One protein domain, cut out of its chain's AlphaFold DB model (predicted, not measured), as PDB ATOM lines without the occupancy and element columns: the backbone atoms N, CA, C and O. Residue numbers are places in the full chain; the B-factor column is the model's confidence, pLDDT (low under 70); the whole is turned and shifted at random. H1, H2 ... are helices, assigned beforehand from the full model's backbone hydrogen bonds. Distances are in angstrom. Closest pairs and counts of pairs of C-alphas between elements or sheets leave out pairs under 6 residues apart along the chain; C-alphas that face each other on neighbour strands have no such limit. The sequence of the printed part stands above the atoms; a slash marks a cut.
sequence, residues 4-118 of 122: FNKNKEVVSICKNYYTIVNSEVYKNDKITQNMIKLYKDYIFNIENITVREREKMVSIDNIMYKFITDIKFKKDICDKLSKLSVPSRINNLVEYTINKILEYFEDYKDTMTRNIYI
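Overview. This is residues 4 to 118 of the 122 residues of an uncharacterized protein of Firmicutes bacterium (UniProt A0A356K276). The longest helix, H6, crosses a hairpin of two helices, H3 and H4, and residues 109 to 118, of which 109 to 116 belong to H6, stick out of a compact body. H5 turns off the end of H4 and packs on H6, while H2 packs on H4 away from H6, and H1 has its centre farthest from the middle. The printed part has 115 residues, with six named helices in the order H1 to H6 and no named strand; it is all helix. It is compact, with a radius of gyration of the C-alphas of 14.7 A, and spans 48 by 34 by 32 A.

Along the chain. Find C-alpha 93 at (-21.446, 28.788, -14.568); from there H6 runs 34.8 A to residue 116. H4, residues 51 to 69, is 27.3 A long, and H3, residues 30 to 45, 22.0 A. H5 is residues 71 to 82, H2 17 to 21, and H1 4 to 13, beginning at C-alpha 4, (-34.226, 24.027, 6.912).

Arrangement. Begin at the hub, H4, which touches the five other helices. H3 and H4 form a hairpin, opposite ways at a shallow tilt of 18 degrees; their closest C-alphas, Ile 43 and Met 57, are 6.5 A apart. H6 touches H4 at Ile 60 and Leu 102, closest C-alphas 6.9 A apart, at a steep tilt of 69 degrees, only just short of about perpendicular. H5 touches H4 only at the corner. In each helix, every O i to N i+4 pair is within hydrogen-bond range.

Size, cuts and confidence. The C-alphas of Phe 4 and Ile 118, the two farthest apart, are 49.8 A apart. The printed part has no cut, and no link is long. Look for pLDDT under 70 at residue 27 and residues 112 to 118.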
ATOM      1  N   PHE A   4     -32.778  23.855   7.005       73.31
ATOM      2  CA  PHE A   4     -34.226  24.027   6.912       73.31
ATOM      3  C   PHE A   4     -34.708  25.476   7.108       73.31
ATOM      4  O   PHE A   4     -35.621  25.922   6.414       73.31
ATOM      5  N   ASN A   5     -34.087  26.232   8.021       80.12
ATOM      6  CA  ASN A   5     -34.453  27.631   8.265       80.12
ATOM      7  C   ASN A   5     -34.021  28.523   7.099       80.12
ATOM      8  O   ASN A   5     -34.769  29.412   6.701       80.12
ATOM      9  N   LYS A   6     -32.862  28.224   6.501       83.81
ATOM     10  CA  LYS A   6     -32.372  28.906   5.302       83.81
ATOM     11  C   LYS A   6     -33.314  28.695   4.116       83.81
ATOM     12  O   LYS A   6     -33.700  29.658   3.469       83.81
ATOM     13  N   ASN A   7     -33.748  27.461   3.860       85.94
ATOM     14  CA  ASN A   7     -34.655  27.184   2.741       85.94
ATOM     15  C   ASN A   7     -36.002  27.905   2.892       85.94
ATOM     16  O   ASN A   7     -36.535  28.422   1.914       85.94
ATOM     17  N   LYS A   8     -36.532  27.989   4.120       86.25
ATOM     18  CA  LYS A   8     -37.734  28.786   4.411       86.25
ATOM     19  C   LYS A   8     -37.521  30.274   4.149       86.25
ATOM     20  O   LYS A   8     -38.421  30.928   3.632       86.25
ATOM     21  N   GLU A   9     -36.353  30.801   4.500       88.25
ATOM     22  CA  GLU A   9     -35.997  32.193   4.227       88.25
ATOM     23  C   GLU A   9     -35.867  32.467   2.723       88.25
ATOM     24  O   GLU A   9     -36.426  33.439   2.228       88.25
ATOM     25  N   VAL A  10     -35.217  31.579   1.969       88.62
ATOM     26  CA  VAL A  10     -35.103  31.687   0.505       88.62
ATOM     27  C   VAL A  10     -36.486  31.743  -0.149       88.62
ATOM     28  O   VAL A  10     -36.765  32.639  -0.942       88.62
ATOM     29  N   VAL A  11     -37.379  30.823   0.221       89.56
ATOM     30  CA  VAL A  11     -38.738  30.765  -0.339       89.56
ATOM     31  C   VAL A  11     -39.591  31.961   0.099       89.56
ATOM     32  O   VAL A  11     -40.437  32.413  -0.665       89.56
ATOM     33  N   SER A  12     -39.374  32.515   1.297       90.00
ATOM     34  CA  SER A  12     -40.103  33.714   1.735       90.00
ATOM     35  C   SER A  12     -39.674  34.976   0.977       90.00
ATOM     36  O   SER A  12     -40.499  35.862   0.746       90.00
ATOM     37  N   ILE A  13     -38.406  35.047   0.554       90.81
ATOM     38  CA  ILE A  13     -37.884  36.110  -0.314       90.81
ATOM     39  C   ILE A  13     -38.440  35.957  -1.737       90.81
ATOM     40  O   ILE A  13     -38.939  36.924  -2.317       90.81
ATOM     41  N   CYS A  14     -38.376  34.747  -2.295       92.94
ATOM     42  CA  CYS A  14     -38.807  34.427  -3.654       92.94
ATOM     43  C   CYS A  14     -40.307  34.097  -3.709       92.94
ATOM     44  O   CYS A  14     -40.712  32.936  -3.772       92.94
ATOM     45  N   LYS A  15     -41.152  35.133  -3.696       93.44
ATOM     46  CA  LYS A  15     -42.619  34.989  -3.637       93.44
ATOM     47  C   LYS A  15     -43.209  34.187  -4.800       93.44
ATOM     48  O   LYS A  15     -44.220  33.513  -4.611       93.44
ATOM     49  N   ASN A  16     -42.598  34.245  -5.982       93.62
ATOM     50  CA  ASN A  16     -43.088  33.545  -7.168       93.62
ATOM     51  C   ASN A  16     -42.542  32.118  -7.297       93.62
ATOM     52  O   ASN A  16     -42.926  31.409  -8.230       93.62
ATOM     53  N   TYR A  17     -41.688  31.676  -6.366       93.31
ATOM     54  CA  TYR A  17     -40.996  30.390  -6.422       93.31
ATOM     55  C   TYR A  17     -41.929  29.221  -6.759       93.31
ATOM     56  O   TYR A  17     -41.684  28.483  -7.711       93.31
ATOM     57  N   TYR A  18     -43.028  29.060  -6.016       90.94
ATOM     58  CA  TYR A  18     -43.947  27.938  -6.230       90.94
ATOM     59  C   TYR A  18     -44.625  27.990  -7.596       90.94
ATOM     60  O   TYR A  18     -44.759  26.955  -8.244       90.94
ATOM     61  N   THR A  19     -45.001  29.178  -8.065       91.50
ATOM     62  CA  THR A  19     -45.599  29.357  -9.391       91.50
ATOM     63  C   THR A  19     -44.611  29.008 -10.500       91.50
ATOM     64  O   THR A  19     -44.978  28.359 -11.474       91.50
ATOM     65  N   ILE A  20     -43.341  29.390 -10.335       90.69
ATOM     66  CA  ILE A  20     -42.269  29.089 -11.290       90.69
ATOM     67  C   ILE A  20     -42.028  27.580 -11.353       90.69
ATOM     68  O   ILE A  20     -42.003  26.980 -12.428       90.69
ATOM     69  N   VAL A  21     -41.861  26.954 -10.190       89.44
ATOM     70  CA  VAL A  21     -41.483  25.544 -10.077       89.44
ATOM     71  C   VAL A  21     -42.612  24.595 -10.467       89.44
ATOM     72  O   VAL A  21     -42.329  23.548 -11.046       89.44
ATOM     73  N   ASN A  22     -43.857  24.962 -10.174       88.25
ATOM     74  CA  ASN A  22     -45.039  24.165 -10.498       88.25
ATOM     75  C   ASN A  22     -45.669  24.561 -11.839       88.25
ATOM     76  O   ASN A  22     -46.784  24.138 -12.132       88.25
ATOM     77  N   SER A  23     -44.994  25.391 -12.638       86.06
ATOM     78  CA  SER A  23     -45.493  25.751 -13.962       86.06
ATOM     79  C   SER A  23     -45.621  24.513 -14.853       86.06
ATOM     80  O   SER A  23     -44.760  23.628 -14.856       86.06
ATOM     81  N   GLU A  24     -46.710  24.445 -15.617       79.94
ATOM     82  CA  GLU A  24     -46.944  23.369 -16.578       79.94
ATOM     83  C   GLU A  24     -46.012  23.542 -17.782       79.94
ATOM     84  O   GLU A  24     -46.332  24.180 -18.784       79.94
ATOM     85  N   VAL A  25     -44.807  22.994 -17.664       79.38
ATOM     86  CA  VAL A  25     -43.825  23.005 -18.747       79.38
ATOM     87  C   VAL A  25     -44.027  21.776 -19.621       79.38
ATOM     88  O   VAL A  25     -43.918  20.639 -19.157       79.38
ATOM     89  N   TYR A  26     -44.264  21.994 -20.917       77.00
ATOM     90  CA  TYR A  26     -44.322  20.912 -21.897       77.00
ATOM     91  C   TYR A  26     -43.070  20.034 -21.813       77.00
ATOM     92  O   TYR A  26     -41.942  20.526 -21.784       77.00
ATOM     93  N   LYS A  27     -43.253  18.711 -21.839       69.38
ATOM     94  CA  LYS A  27     -42.164  17.732 -21.670       69.38
ATOM     95  C   LYS A  27     -41.000  17.926 -22.657       69.38
ATOM     96  O   LYS A  27     -39.856  17.653 -22.304       69.38
ATOM     97  N   ASN A  28     -41.284  18.427 -23.860       81.00
ATOM     98  CA  ASN A  28     -40.284  18.677 -24.903       81.00
ATOM     99  C   ASN A  28     -39.578  20.038 -24.779       81.00
ATOM    100  O   ASN A  28     -38.573  20.262 -25.454       81.00
ATOM    101  N   ASP A  29     -40.055  20.936 -23.916       83.75
ATOM    102  CA  ASP A  29     -39.452  22.248 -23.687       83.75
ATOM    103  C   ASP A  29     -38.281  22.146 -22.695       83.75
ATOM    104  O   ASP A  29     -38.342  22.555 -21.533       83.75
ATOM    105  N   LYS A  30     -37.184  21.554 -23.182       87.06
ATOM    106  CA  LYS A  30     -35.950  21.351 -22.410       87.06
ATOM    107  C   LYS A  30     -35.329  22.666 -21.941       87.06
ATOM    108  O   LYS A  30     -34.696  22.700 -20.891       87.06
ATOM    109  N   ILE A  31     -35.503  23.746 -22.706       87.31
ATOM    110  CA  ILE A  31     -34.937  25.058 -22.370       87.31
ATOM    111  C   ILE A  31     -35.598  25.587 -21.101       87.31
ATOM    112  O   ILE A  31     -34.903  25.945 -20.153       87.31
ATOM    113  N   THR A  32     -36.928  25.574 -21.040       88.56
ATOM    114  CA  THR A  32     -37.667  26.059 -19.867       88.56
ATOM    115  C   THR A  32     -37.370  25.213 -18.632       88.56
ATOM    116  O   THR A  32     -37.141  25.759 -17.555       88.56
ATOM    117  N   GLN A  33     -37.272  23.889 -18.788       90.06
ATOM    118  CA  GLN A  33     -36.869  22.991 -17.698       90.06
ATOM    119  C   GLN A  33     -35.464  23.323 -17.171       90.06
ATOM    120  O   GLN A  33     -35.266  23.424 -15.958       90.06
ATOM    121  N   ASN A  34     -34.502  23.547 -18.070       91.00
ATOM    122  CA  ASN A  34     -33.138  23.923 -17.700       91.00
ATOM    123  C   ASN A  34     -33.085  25.292 -17.013       91.00
ATOM    124  O   ASN A  34     -32.346  25.449 -16.047       91.00
ATOM    125  N   MET A  35     -33.889  26.259 -17.457       91.44
ATOM    126  CA  MET A  35     -33.975  27.587 -16.842       91.44
ATOM    127  C   MET A  35     -34.555  27.530 -15.424       91.44
ATOM    128  O   MET A  35     -34.009  28.144 -14.511       91.44
ATOM    129  N   ILE A  36     -35.613  26.741 -15.201       92.69
ATOM    130  CA  ILE A  36     -36.166  26.523 -13.853       92.69
ATOM    131  C   ILE A  36     -35.134  25.836 -12.954       92.69
ATOM    132  O   ILE A  36     -35.000  26.195 -11.784       92.69
ATOM    133  N   LYS A  37     -34.387  24.863 -13.489       92.75
ATOM    134  CA  LYS A  37     -33.308  24.200 -12.751       92.75
ATOM    135  C   LYS A  37     -32.196  25.185 -12.378       92.75
ATOM    136  O   LYS A  37     -31.846  25.257 -11.208       92.75
ATOM    137  N   LEU A  38     -31.717  25.989 -13.328       93.19
ATOM    138  CA  LEU A  38     -30.707  27.029 -13.104       93.19
ATOM    139  C   LEU A  38     -31.140  28.004 -11.999       93.19
ATOM    140  O   LEU A  38     -30.355  28.327 -11.113       93.19
ATOM    141  N   TYR A  39     -32.399  28.442 -12.032       94.19
ATOM    142  CA  TYR A  39     -32.971  29.306 -11.004       94.19
ATOM    143  C   TYR A  39     -32.967  28.641  -9.620       94.19
ATOM    144  O   TYR A  39     -32.503  29.255  -8.661       94.19
ATOM    145  N   LYS A  40     -33.415  27.381  -9.513       93.50
ATOM    146  CA  LYS A  40     -33.362  26.620  -8.253       93.50
ATOM    147  C   LYS A  40     -31.928  26.489  -7.742       93.50
ATOM    148  O   LYS A  40     -31.672  26.775  -6.574       93.50
ATOM    149  N   ASP A  41     -31.013  26.082  -8.616       93.25
ATOM    150  CA  ASP A  41     -29.608  25.885  -8.276       93.25
ATOM    151  C   ASP A  41     -28.989  27.203  -7.785       93.25
ATOM    152  O   ASP A  41     -28.257  27.206  -6.804       93.25
ATOM    153  N   TYR A  42     -29.347  28.342  -8.384       92.62
ATOM    154  CA  TYR A  42     -28.872  29.652  -7.941       92.62
ATOM    155  C   TYR A  42     -29.385  30.038  -6.547       92.62
ATOM    156  O   TYR A  42     -28.582  30.301  -5.653       92.62
ATOM    157  N   ILE A  43     -30.706  30.064  -6.335       92.19
ATOM    158  CA  ILE A  43     -31.286  30.619  -5.098       92.19
ATOM    159  C   ILE A  43     -30.954  29.788  -3.851       92.19
ATOM    160  O   ILE A  43     -30.870  30.340  -2.757       92.19
ATOM    161  N   PHE A  44     -30.759  28.471  -3.997       90.69
ATOM    162  CA  PHE A  44     -30.444  27.591  -2.867       90.69
ATOM    163  C   PHE A  44     -28.939  27.445  -2.607       90.69
ATOM    164  O   PHE A  44     -28.554  27.125  -1.478       90.69
ATOM    165  N   ASN A  45     -28.086  27.711  -3.603       90.38
ATOM    166  CA  ASN A  45     -26.631  27.618  -3.453       90.38
ATOM    167  C   ASN A  45     -25.996  28.873  -2.818       90.38
ATOM    168  O   ASN A  45     -24.837  28.844  -2.424       90.38
ATOM    169  N   ILE A  46     -26.751  29.962  -2.659       86.81
ATOM    170  CA  ILE A  46     -26.294  31.172  -1.959       86.81
ATOM    171  C   ILE A  46     -26.007  30.856  -0.488       86.81
ATOM    172  O   ILE A  46     -26.925  30.503   0.245       86.81
ATOM    173  N   GLU A  47     -24.762  30.972  -0.025       80.00
ATOM    174  CA  GLU A  47     -24.384  30.618   1.353       80.00
ATOM    175  C   GLU A  47     -24.859  31.636   2.400       80.00
ATOM    176  O   GLU A  47     -25.402  31.224   3.428       80.00
ATOM    177  N   ASN A  48     -24.715  32.939   2.130       82.12
ATOM    178  CA  ASN A  48     -24.929  34.016   3.101       82.12
ATOM    179  C   ASN A  48     -25.824  35.126   2.546       82.12
ATOM    180  O   ASN A  48     -25.314  36.053   1.932       82.12
ATOM    181  N   ILE A  49     -27.123  35.101   2.860       84.69
ATOM    182  CA  ILE A  49     -28.114  36.062   2.344       84.69
ATOM    183  C   ILE A  49     -27.843  37.482   2.873       84.69
ATOM    184  O   ILE A  49     -28.389  37.923   3.885       84.69
ATOM    185  N   THR A  50     -26.997  38.223   2.164       89.19
ATOM    186  CA  THR A  50     -26.789  39.659   2.388       89.19
ATOM    187  C   THR A  50     -27.944  40.473   1.797       89.19
ATOM    188  O   THR A  50     -28.743  39.967   1.008       89.19
ATOM    189  N   VAL A  51     -28.025  41.769   2.123       88.88
ATOM    190  CA  VAL A  51     -29.025  42.681   1.525       88.88
ATOM    191  C   VAL A  51     -28.931  42.673  -0.007       88.88
ATOM    192  O   VAL A  51     -29.942  42.546  -0.690       88.88
ATOM    193  N   ARG A  52     -27.707  42.704  -0.546       88.44
ATOM    194  CA  ARG A  52     -27.460  42.682  -1.993       88.44
ATOM    195  C   ARG A  52     -27.910  41.374  -2.644       88.44
ATOM    196  O   ARG A  52     -28.471  41.388  -3.736       88.44
ATOM    197  N   GLU A  53     -27.654  40.238  -2.005       87.69
ATOM    198  CA  GLU A  53     -28.104  38.950  -2.539       87.69
ATOM    199  C   GLU A  53     -29.616  38.802  -2.463       87.69
ATOM    200  O   GLU A  53     -30.222  38.336  -3.422       87.69
ATOM    201  N   ARG A  54     -30.243  39.295  -1.391       90.12
ATOM    202  CA  ARG A  54     -31.703  39.361  -1.282       90.12
ATOM    203  C   ARG A  54     -32.316  40.138  -2.451       90.12
ATOM    204  O   ARG A  54     -33.268  39.660  -3.058       90.12
ATOM    205  N   GLU A  55     -31.765  41.295  -2.811       90.56
ATOM    206  CA  GLU A  55     -32.237  42.082  -3.962       90.56
ATOM    207  C   GLU A  55     -32.063  41.344  -5.295       90.56
ATOM    208  O   GLU A  55     -32.974  41.343  -6.133       90.56
ATOM    209  N   LYS A  56     -30.926  40.660  -5.484       90.69
ATOM    210  CA  LYS A  56     -30.702  39.809  -6.662       90.69
ATOM    211  C   LYS A  56     -31.702  38.657  -6.726       90.69
ATOM    212  O   LYS A  56     -32.243  38.398  -7.798       90.69
ATOM    213  N   MET A  57     -31.981  38.002  -5.599       92.31
ATOM    214  CA  MET A  57     -32.950  36.907  -5.495       92.31
ATOM    215  C   MET A  57     -34.367  37.360  -5.850       92.31
ATOM    216  O   MET A  57     -35.060  36.680  -6.602       92.31
ATOM    217  N   VAL A  58     -34.789  38.529  -5.366       93.44
ATOM    218  CA  VAL A  58     -36.089  39.112  -5.733       93.44
ATOM    219  C   VAL A  58     -36.130  39.447  -7.223       93.44
ATOM    220  O   VAL A  58     -37.116  39.161  -7.901       93.44
ATOM    221  N   SER A  59     -35.056  40.026  -7.758       93.25
ATOM    222  CA  SER A  59     -34.969  40.377  -9.178       93.25
ATOM    223  C   SER A  59     -35.076  39.142 -10.070       93.25
ATOM    224  O   SER A  59     -35.908  39.113 -10.977       93.25
ATOM    225  N   ILE A  60     -34.292  38.098  -9.790       94.38
ATOM    226  CA  ILE A  60     -34.317  36.874 -10.595       94.38
ATOM    227  C   ILE A  60     -35.640  36.120 -10.454       94.38
ATOM    228  O   ILE A  60     -36.134  35.598 -11.447       94.38
ATOM    229  N   ASP A  61     -36.256  36.115  -9.269       94.94
ATOM    230  CA  ASP A  61     -37.583  35.531  -9.054       94.94
ATOM    231  C   ASP A  61     -38.638  36.192  -9.953       94.94
ATOM    232  O   ASP A  61     -39.365  35.512 -10.676       94.94
ATOM    233  N   ASN A  62     -38.659  37.525 -10.002       94.31
ATOM    234  CA  ASN A  62     -39.574  38.266 -10.873       94.31
ATOM    235  C   ASN A  62     -39.282  38.041 -12.366       94.31
ATOM    236  O   ASN A  62     -40.210  37.906 -13.167       94.31
ATOM    237  N   ILE A  63     -38.005  37.978 -12.754       93.88
ATOM    238  CA  ILE A  63     -37.602  37.706 -14.142       93.88
ATOM    239  C   ILE A  63     -38.038  36.306 -14.565       93.88
ATOM    240  O   ILE A  63     -38.587  36.138 -15.652       93.88
ATOM    241  N   MET A  64     -37.830  35.307 -13.709       94.06
ATOM    242  CA  MET A  64     -38.213  33.923 -13.974       94.06
ATOM    243  C   MET A  64     -39.728  33.748 -14.025       94.06
ATOM    244  O   MET A  64     -40.229  33.018 -14.879       94.06
ATOM    245  N   TYR A  65     -40.464  34.467 -13.179       93.94
ATOM    246  CA  TYR A  65     -41.914  34.540 -13.283       93.94
ATOM    247  C   TYR A  65     -42.339  35.092 -14.650       93.94
ATOM    248  O   TYR A  65     -43.075  34.425 -15.379       93.94
ATOM    249  N   LYS A  66     -41.790  36.244 -15.061       92.19
ATOM    250  CA  LYS A  66     -42.074  36.831 -16.379       92.19
ATOM    251  C   LYS A  66     -41.686  35.887 -17.519       92.19
ATOM    252  O   LYS A  66     -42.455  35.748 -18.460       92.19
ATOM    253  N   PHE A  67     -40.546  35.204 -17.423       92.19
ATOM    254  CA  PHE A  67     -40.088  34.210 -18.399       92.19
ATOM    255  C   PHE A  67     -41.099  33.078 -18.614       92.19
ATOM    256  O   PHE A  67     -41.268  32.612 -19.736       92.19
ATOM    257  N   ILE A  68     -41.796  32.648 -17.564       91.06
ATOM    258  CA  ILE A  68     -42.812  31.597 -17.673       91.06
ATOM    259  C   ILE A  68     -44.133  32.150 -18.208       91.06
ATOM    260  O   ILE A  68     -44.788  31.494 -19.015       91.06
ATOM    261  N   THR A  69     -44.531  33.352 -17.787       90.38
ATOM    262  CA  THR A  69     -45.844  33.917 -18.137       90.38
ATOM    263  C   THR A  69     -45.885  34.645 -19.484       90.38
ATOM    264  O   THR A  69     -46.951  34.770 -20.079       90.38
ATOM    265  N   ASP A  70     -44.753  35.158 -19.970       90.56
ATOM    266  CA  ASP A  70     -44.670  36.028 -21.147       90.56
ATOM    267  C   ASP A  70     -43.847  35.361 -22.256       90.56
ATOM    268  O   ASP A  70     -42.615  35.320 -22.228       90.56
ATOM    269  N   ILE A  71     -44.551  34.859 -23.273       87.88
ATOM    270  CA  ILE A  71     -43.960  34.136 -24.409       87.88
ATOM    271  C   ILE A  71     -43.002  35.024 -25.217       87.88
ATOM    272  O   ILE A  71     -41.996  34.524 -25.727       87.88
ATOM    273  N   LYS A  72     -43.281  36.330 -25.346       88.38
ATOM    274  CA  LYS A  72     -42.403  37.248 -26.092       88.38
ATOM    275  C   LYS A  72     -41.100  37.445 -25.333       88.38
ATOM    276  O   LYS A  72     -40.030  37.234 -25.893       88.38
ATOM    277  N   PHE A  73     -41.203  37.747 -24.041       89.25
ATOM    278  CA  PHE A  73     -40.036  37.896 -23.178       89.25
ATOM    279  C   PHE A  73     -39.197  36.612 -23.118       89.25
ATOM    280  O   PHE A  73     -37.973  36.663 -23.225       89.25
ATOM    281  N   LYS A  74     -39.849  35.448 -23.022       90.44
ATOM    282  CA  LYS A  74     -39.193  34.141 -23.109       90.44
ATOM    283  C   LYS A  74     -38.367  34.000 -24.383       90.44
ATOM    284  O   LYS A  74     -37.209  33.598 -24.309       90.44
ATOM    285  N   LYS A  75     -38.953  34.320 -25.538       90.19
ATOM    286  CA  LYS A  75     -38.265  34.230 -26.829       90.19
ATOM    287  C   LYS A  75     -37.035  35.139 -26.867       90.19
ATOM    288  O   LYS A  75     -35.958  34.664 -27.211       90.19
ATOM    289  N   ASP A  76     -37.170  36.387 -26.425       89.31
ATOM    290  CA  ASP A  76     -36.069  37.356 -26.405       89.31
ATOM    291  C   ASP A  76     -34.908  36.898 -25.503       89.31
ATOM    292  O   ASP A  76     -33.739  36.973 -25.890       89.31
ATOM    293  N   ILE A  77     -35.221  36.380 -24.308       90.19
ATOM    294  CA  ILE A  77     -34.230  35.819 -23.377       90.19
ATOM    295  C   ILE A  77     -33.524  34.614 -24.006       90.19
ATOM    296  O   ILE A  77     -32.296  34.548 -23.980       90.19
ATOM    297  N   CYS A  78     -34.274  33.673 -24.589       89.88
ATOM    298  CA  CYS A  78     -33.706  32.499 -25.252       89.88
ATOM    299  C   CYS A  78     -32.781  32.891 -26.412       89.88
ATOM    300  O   CYS A  78     -31.680  32.351 -26.528       89.88
ATOM    301  N   ASP A  79     -33.184  33.865 -27.229       90.00
ATOM    302  CA  ASP A  79     -32.388  34.350 -28.355       90.00
ATOM    303  C   ASP A  79     -31.087  35.009 -27.876       90.00
ATOM    304  O   ASP A  79     -30.029  34.769 -28.461       90.00
ATOM    305  N   LYS A  80     -31.120  35.788 -26.785       88.06
ATOM    306  CA  LYS A  80     -29.907  36.366 -26.181       88.06
ATOM    307  C   LYS A  80     -29.002  35.295 -25.568       88.06
ATOM    308  O   LYS A  80     -27.801  35.294 -25.833       88.06
ATOM    309  N   LEU A  81     -29.562  34.359 -24.801       87.19
ATOM    310  CA  LEU A  81     -28.803  33.280 -24.160       87.19
ATOM    311  C   LEU A  81     -28.173  32.325 -25.176       87.19
ATOM    312  O   LEU A  81     -27.062  31.860 -24.955       87.19
ATOM    313  N   SER A  82     -28.824  32.073 -26.315       86.75
ATOM    314  CA  SER A  82     -28.251  31.237 -27.382       86.75
ATOM    315  C   SER A  82     -26.975  31.827 -27.998       86.75
ATOM    316  O   SER A  82     -26.142  31.093 -28.523       86.75
ATOM    317  N   LYS A  83     -26.804  33.151 -27.903       88.50
ATOM    318  CA  LYS A  83     -25.634  33.899 -28.389       88.50
ATOM    319  C   LYS A  83     -24.599  34.146 -27.290       88.50
ATOM    320  O   LYS A  83     -23.560  34.749 -27.557       88.50
ATOM    321  N   LEU A  84     -24.881  33.725 -26.056       86.69
ATOM    322  CA  LEU A  84     -23.986  33.930 -24.928       86.69
ATOM    323  C   LEU A  84     -22.741  33.056 -25.099       86.69
ATOM    324  O   LEU A  84     -22.807  31.830 -25.038       86.69
ATOM    325  N   SER A  85     -21.589  33.702 -25.256       82.00
ATOM    326  CA  SER A  85     -20.297  33.031 -25.152       82.00
ATOM    327  C   SER A  85     -19.850  33.009 -23.693       82.00
ATOM    328  O   SER A  85     -19.901  34.028 -22.994       82.00
ATOM    329  N   VAL A  86     -19.426  31.837 -23.224       83.38
ATOM    330  CA  VAL A  86     -18.926  31.641 -21.864       83.38
ATOM    331  C   VAL A  86     -17.398  31.565 -21.908       83.38
ATOM    332  O   VAL A  86     -16.850  30.625 -22.486       83.38
ATOM    333  N   PRO A  87     -16.688  32.533 -21.306       85.25
ATOM    334  CA  PRO A  87     -15.244  32.453 -21.128       85.25
ATOM    335  C   PRO A  87     -14.797  31.161 -20.427       85.25
ATOM    336  O   PRO A  87     -15.352  30.774 -19.401       85.25
ATOM    337  N   SER A  88     -13.719  30.543 -20.914       79.38
ATOM    338  CA  SER A  88     -13.174  29.280 -20.382       79.38
ATOM    339  C   SER A  88     -12.661  29.351 -18.938       79.38
ATOM    340  O   SER A  88     -12.438  28.320 -18.315       79.38
ATOM    341  N   ARG A  89     -12.468  30.558 -18.390       83.38
ATOM    342  CA  ARG A  89     -11.961  30.799 -17.027       83.38
ATOM    343  C   ARG A  89     -13.058  30.865 -15.957       83.38
ATOM    344  O   ARG A  89     -12.762  31.178 -14.807       83.38
ATOM    345  N   ILE A  90     -14.320  30.651 -16.323       84.19
ATOM    346  CA  ILE A  90     -15.446  30.758 -15.390       84.19
ATOM    347  C   ILE A  90     -15.640  29.431 -14.659       84.19
ATOM    348  O   ILE A  90     -15.997  28.426 -15.266       84.19
ATOM    349  N   ASN A  91     -15.476  29.468 -13.337       81.12
ATOM    350  CA  ASN A  91     -15.685  28.308 -12.470       81.12
ATOM    351  C   ASN A  91     -17.160  28.145 -12.066       81.12
ATOM    352  O   ASN A  91     -17.658  27.026 -11.982       81.12
ATOM    353  N   ASN A  92     -17.873  29.257 -11.839       85.88
ATOM    354  CA  ASN A  92     -19.283  29.242 -11.445       85.88
ATOM    355  C   ASN A  92     -20.193  29.622 -12.620       85.88
ATOM    356  O   ASN A  92     -20.549  30.786 -12.818       85.88
ATOM    357  N   LEU A  93     -20.571  28.615 -13.407       86.50
ATOM    358  CA  LEU A  93     -21.446  28.788 -14.568       86.50
ATOM    359  C   LEU A  93     -22.856  29.250 -14.185       86.50
ATOM    360  O   LEU A  93     -23.459  30.027 -14.925       86.50
ATOM    361  N   VAL A  94     -23.375  28.799 -13.040       88.44
ATOM    362  CA  VAL A  94     -24.725  29.151 -12.574       88.44
ATOM    363  C   VAL A  94     -24.790  30.645 -12.284       88.44
ATOM    364  O   VAL A  94     -25.609  31.357 -12.860       88.44
ATOM    365  N   GLU A  95     -23.875  31.140 -11.453       89.38
ATOM    366  CA  GLU A  95     -23.823  32.555 -11.095       89.38
ATOM    367  C   GLU A  95     -23.538  33.448 -12.308       89.38
ATOM    368  O   GLU A  95     -24.188  34.480 -12.477       89.38
ATOM    369  N   TYR A  96     -22.619  33.039 -13.189       90.06
ATOM    370  CA  TYR A  96     -22.343  33.780 -14.420       90.06
ATOM    371  C   TYR A  96     -23.592  33.915 -15.298       90.06
ATOM    372  O   TYR A  96     -23.924  35.015 -15.741       90.06
ATOM    373  N   THR A  97     -24.311  32.812 -15.510       89.25
ATOM    374  CA  THR A  97     -25.519  32.801 -16.344       89.25
ATOM    375  C   THR A  97     -26.609  33.684 -15.741       89.25
ATOM    376  O   THR A  97     -27.238  34.460 -16.457       89.25
ATOM    377  N   ILE A  98     -26.802  33.632 -14.422       90.75
ATOM    378  CA  ILE A  98     -27.802  34.453 -13.729       90.75
ATOM    379  C   ILE A  98     -27.454  35.938 -13.799       90.75
ATOM    380  O   ILE A  98     -28.325  36.749 -14.106       90.75
ATOM    381  N   ASN A  99     -26.189  36.309 -13.586       91.56
ATOM    382  CA  ASN A  99     -25.762  37.699 -13.738       91.56
ATOM    383  C   ASN A  99     -25.996  38.196 -15.178       91.56
ATOM    384  O   ASN A  99     -26.467  39.315 -15.359       91.56
ATOM    385  N   LYS A 100     -25.779  37.354 -16.200       92.00
ATOM    386  CA  LYS A 100     -26.102  37.698 -17.596       92.00
ATOM    387  C   LYS A 100     -27.599  37.866 -17.840       92.00
ATOM    388  O   LYS A 100     -27.995  38.782 -18.552       92.00
ATOM    389  N   ILE A 101     -28.440  37.031 -17.230       91.62
ATOM    390  CA  ILE A 101     -29.901  37.183 -17.290       91.62
ATOM    391  C   ILE A 101     -30.336  38.514 -16.658       91.62
ATOM    392  O   ILE A 101     -31.173  39.206 -17.234       91.62
ATOM    393  N   LEU A 102     -29.755  38.889 -15.512       91.69
ATOM    394  CA  LEU A 102     -30.009  40.182 -14.870       91.69
ATOM    395  C   LEU A 102     -29.616  41.347 -15.789       91.69
ATOM    396  O   LEU A 102     -30.434  42.232 -16.022       91.69
ATOM    397  N   GLU A 103     -28.411  41.314 -16.369       91.44
ATOM    398  CA  GLU A 103     -27.952  42.324 -17.337       91.44
ATOM    399  C   GLU A 103     -28.918  42.444 -18.528       91.44
ATOM    400  O   GLU A 103     -29.368  43.537 -18.868       91.44
ATOM    401  N   TYR A 104     -29.326  41.320 -19.122       89.88
ATOM    402  CA  TYR A 104     -30.261  41.323 -20.247       89.88
ATOM    403  C   TYR A 104     -31.639  41.875 -19.907       89.88
ATOM    404  O   TYR A 104     -32.310  42.395 -20.806       89.88
ATOM    405  N   PHE A 105     -32.068  41.731 -18.654       88.62
ATOM    406  CA  PHE A 105     -33.324  42.284 -18.181       88.62
ATOM    407  C   PHE A 105     -33.254  43.800 -17.993       88.62
ATOM    408  O   PHE A 105     -34.208  44.490 -18.354       88.62
ATOM    409  N   GLU A 106     -32.139  44.330 -17.491       87.12
ATOM    410  CA  GLU A 106     -31.912  45.780 -17.437       87.12
ATOM    411  C   GLU A 106     -31.946  46.392 -18.848       87.12
ATOM    412  O   GLU A 106     -32.743  47.297 -19.100       87.12
ATOM    413  N   ASP A 107     -31.232  45.798 -19.811       84.62
ATOM    414  CA  ASP A 107     -31.275  46.231 -21.218       84.62
ATOM    415  C   ASP A 107     -32.692  46.174 -21.816       84.62
ATOM    416  O   ASP A 107     -33.096  47.019 -22.625       84.62
ATOM    417  N   TYR A 108     -33.453  45.132 -21.465       82.88
ATOM    418  CA  TYR A 108     -34.830  44.959 -21.923       82.88
ATOM    419  C   TYR A 108     -35.730  46.075 -21.387       82.88
ATOM    420  O   TYR A 108     -36.513  46.641 -22.153       82.88
ATOM    421  N   LYS A 109     -35.601  46.424 -20.099       82.00
ATOM    422  CA  LYS A 109     -36.345  47.538 -19.499       82.00
ATOM    423  C   LYS A 109     -36.027  48.846 -20.209       82.00
ATOM    424  O   LYS A 109     -36.969  49.519 -20.614       82.00
ATOM    425  N   ASP A 110     -34.749  49.143 -20.435       78.69
ATOM    426  CA  ASP A 110     -34.300  50.361 -21.121       78.69
ATOM    427  C   ASP A 110     -34.824  50.465 -22.557       78.69
ATOM    428  O   ASP A 110     -35.229  51.533 -23.017       78.69
ATOM    429  N   THR A 111     -34.854  49.345 -23.280       73.44
ATOM    430  CA  THR A 111     -35.384  49.305 -24.649       73.44
ATOM    431  C   THR A 111     -36.894  49.554 -24.662       73.44
ATOM    432  O   THR A 111     -37.403  50.299 -25.503       73.44
ATOM    433  N   MET A 112     -37.625  48.965 -23.713       68.19
ATOM    434  CA  MET A 112     -39.074  49.136 -23.607       68.19
ATOM    435  C   MET A 112     -39.463  50.546 -23.148       68.19
ATOM    436  O   MET A 112     -40.390  51.125 -23.710       68.19
ATOM    437  N   THR A 113     -38.749  51.141 -22.188       64.12
ATOM    438  CA  THR A 113     -38.997  52.529 -21.757       64.12
ATOM    439  C   THR A 113     -38.652  53.539 -22.845       64.12
ATOM    440  O   THR A 113     -39.433  54.466 -23.065       64.12
ATOM    441  N   ARG A 114     -37.560  53.346 -23.600       58.03
ATOM    442  CA  ARG A 114     -37.235  54.204 -24.756       58.03
ATOM    443  C   ARG A 114     -38.301  54.145 -25.847       58.03
ATOM    444  O   ARG A 114     -38.631  55.185 -26.399       58.03
ATOM    445  N   ASN A 115     -38.888  52.976 -26.108       57.78
ATOM    446  CA  ASN A 115     -39.969  52.829 -27.091       57.78
ATOM    447  C   ASN A 115     -41.282  53.516 -26.673       57.78
ATOM    448  O   ASN A 115     -42.049  53.929 -27.539       57.78
ATOM    449  N   ILE A 116     -41.542  53.662 -25.368       57.31
ATOM    450  CA  ILE A 116     -42.697  54.418 -24.853       57.31
ATOM    451  C   ILE A 116     -42.444  55.932 -24.960       57.31
ATOM    452  O   ILE A 116     -43.373  56.694 -25.214       57.31
ATOM    453  N   TYR A 117     -41.189  56.367 -24.819       50.47
ATOM    454  CA  TYR A 117     -40.784  57.775 -24.844       50.47
ATOM    455  C   TYR A 117     -40.373  58.279 -26.240       50.47
ATOM    456  O   TYR A 117     -39.624  59.243 -26.345       50.47
ATOM    457  N   ILE A 118     -40.832  57.654 -27.328       52.00
ATOM    458  CA  ILE A 118     -40.723  58.257 -28.665       52.00
ATOM    459  C   ILE A 118     -41.937  59.180 -28.819       52.00
ATOM    460  O   ILE A 118     -43.026  58.674 -29.111       52.00
TER     461      ILE A 118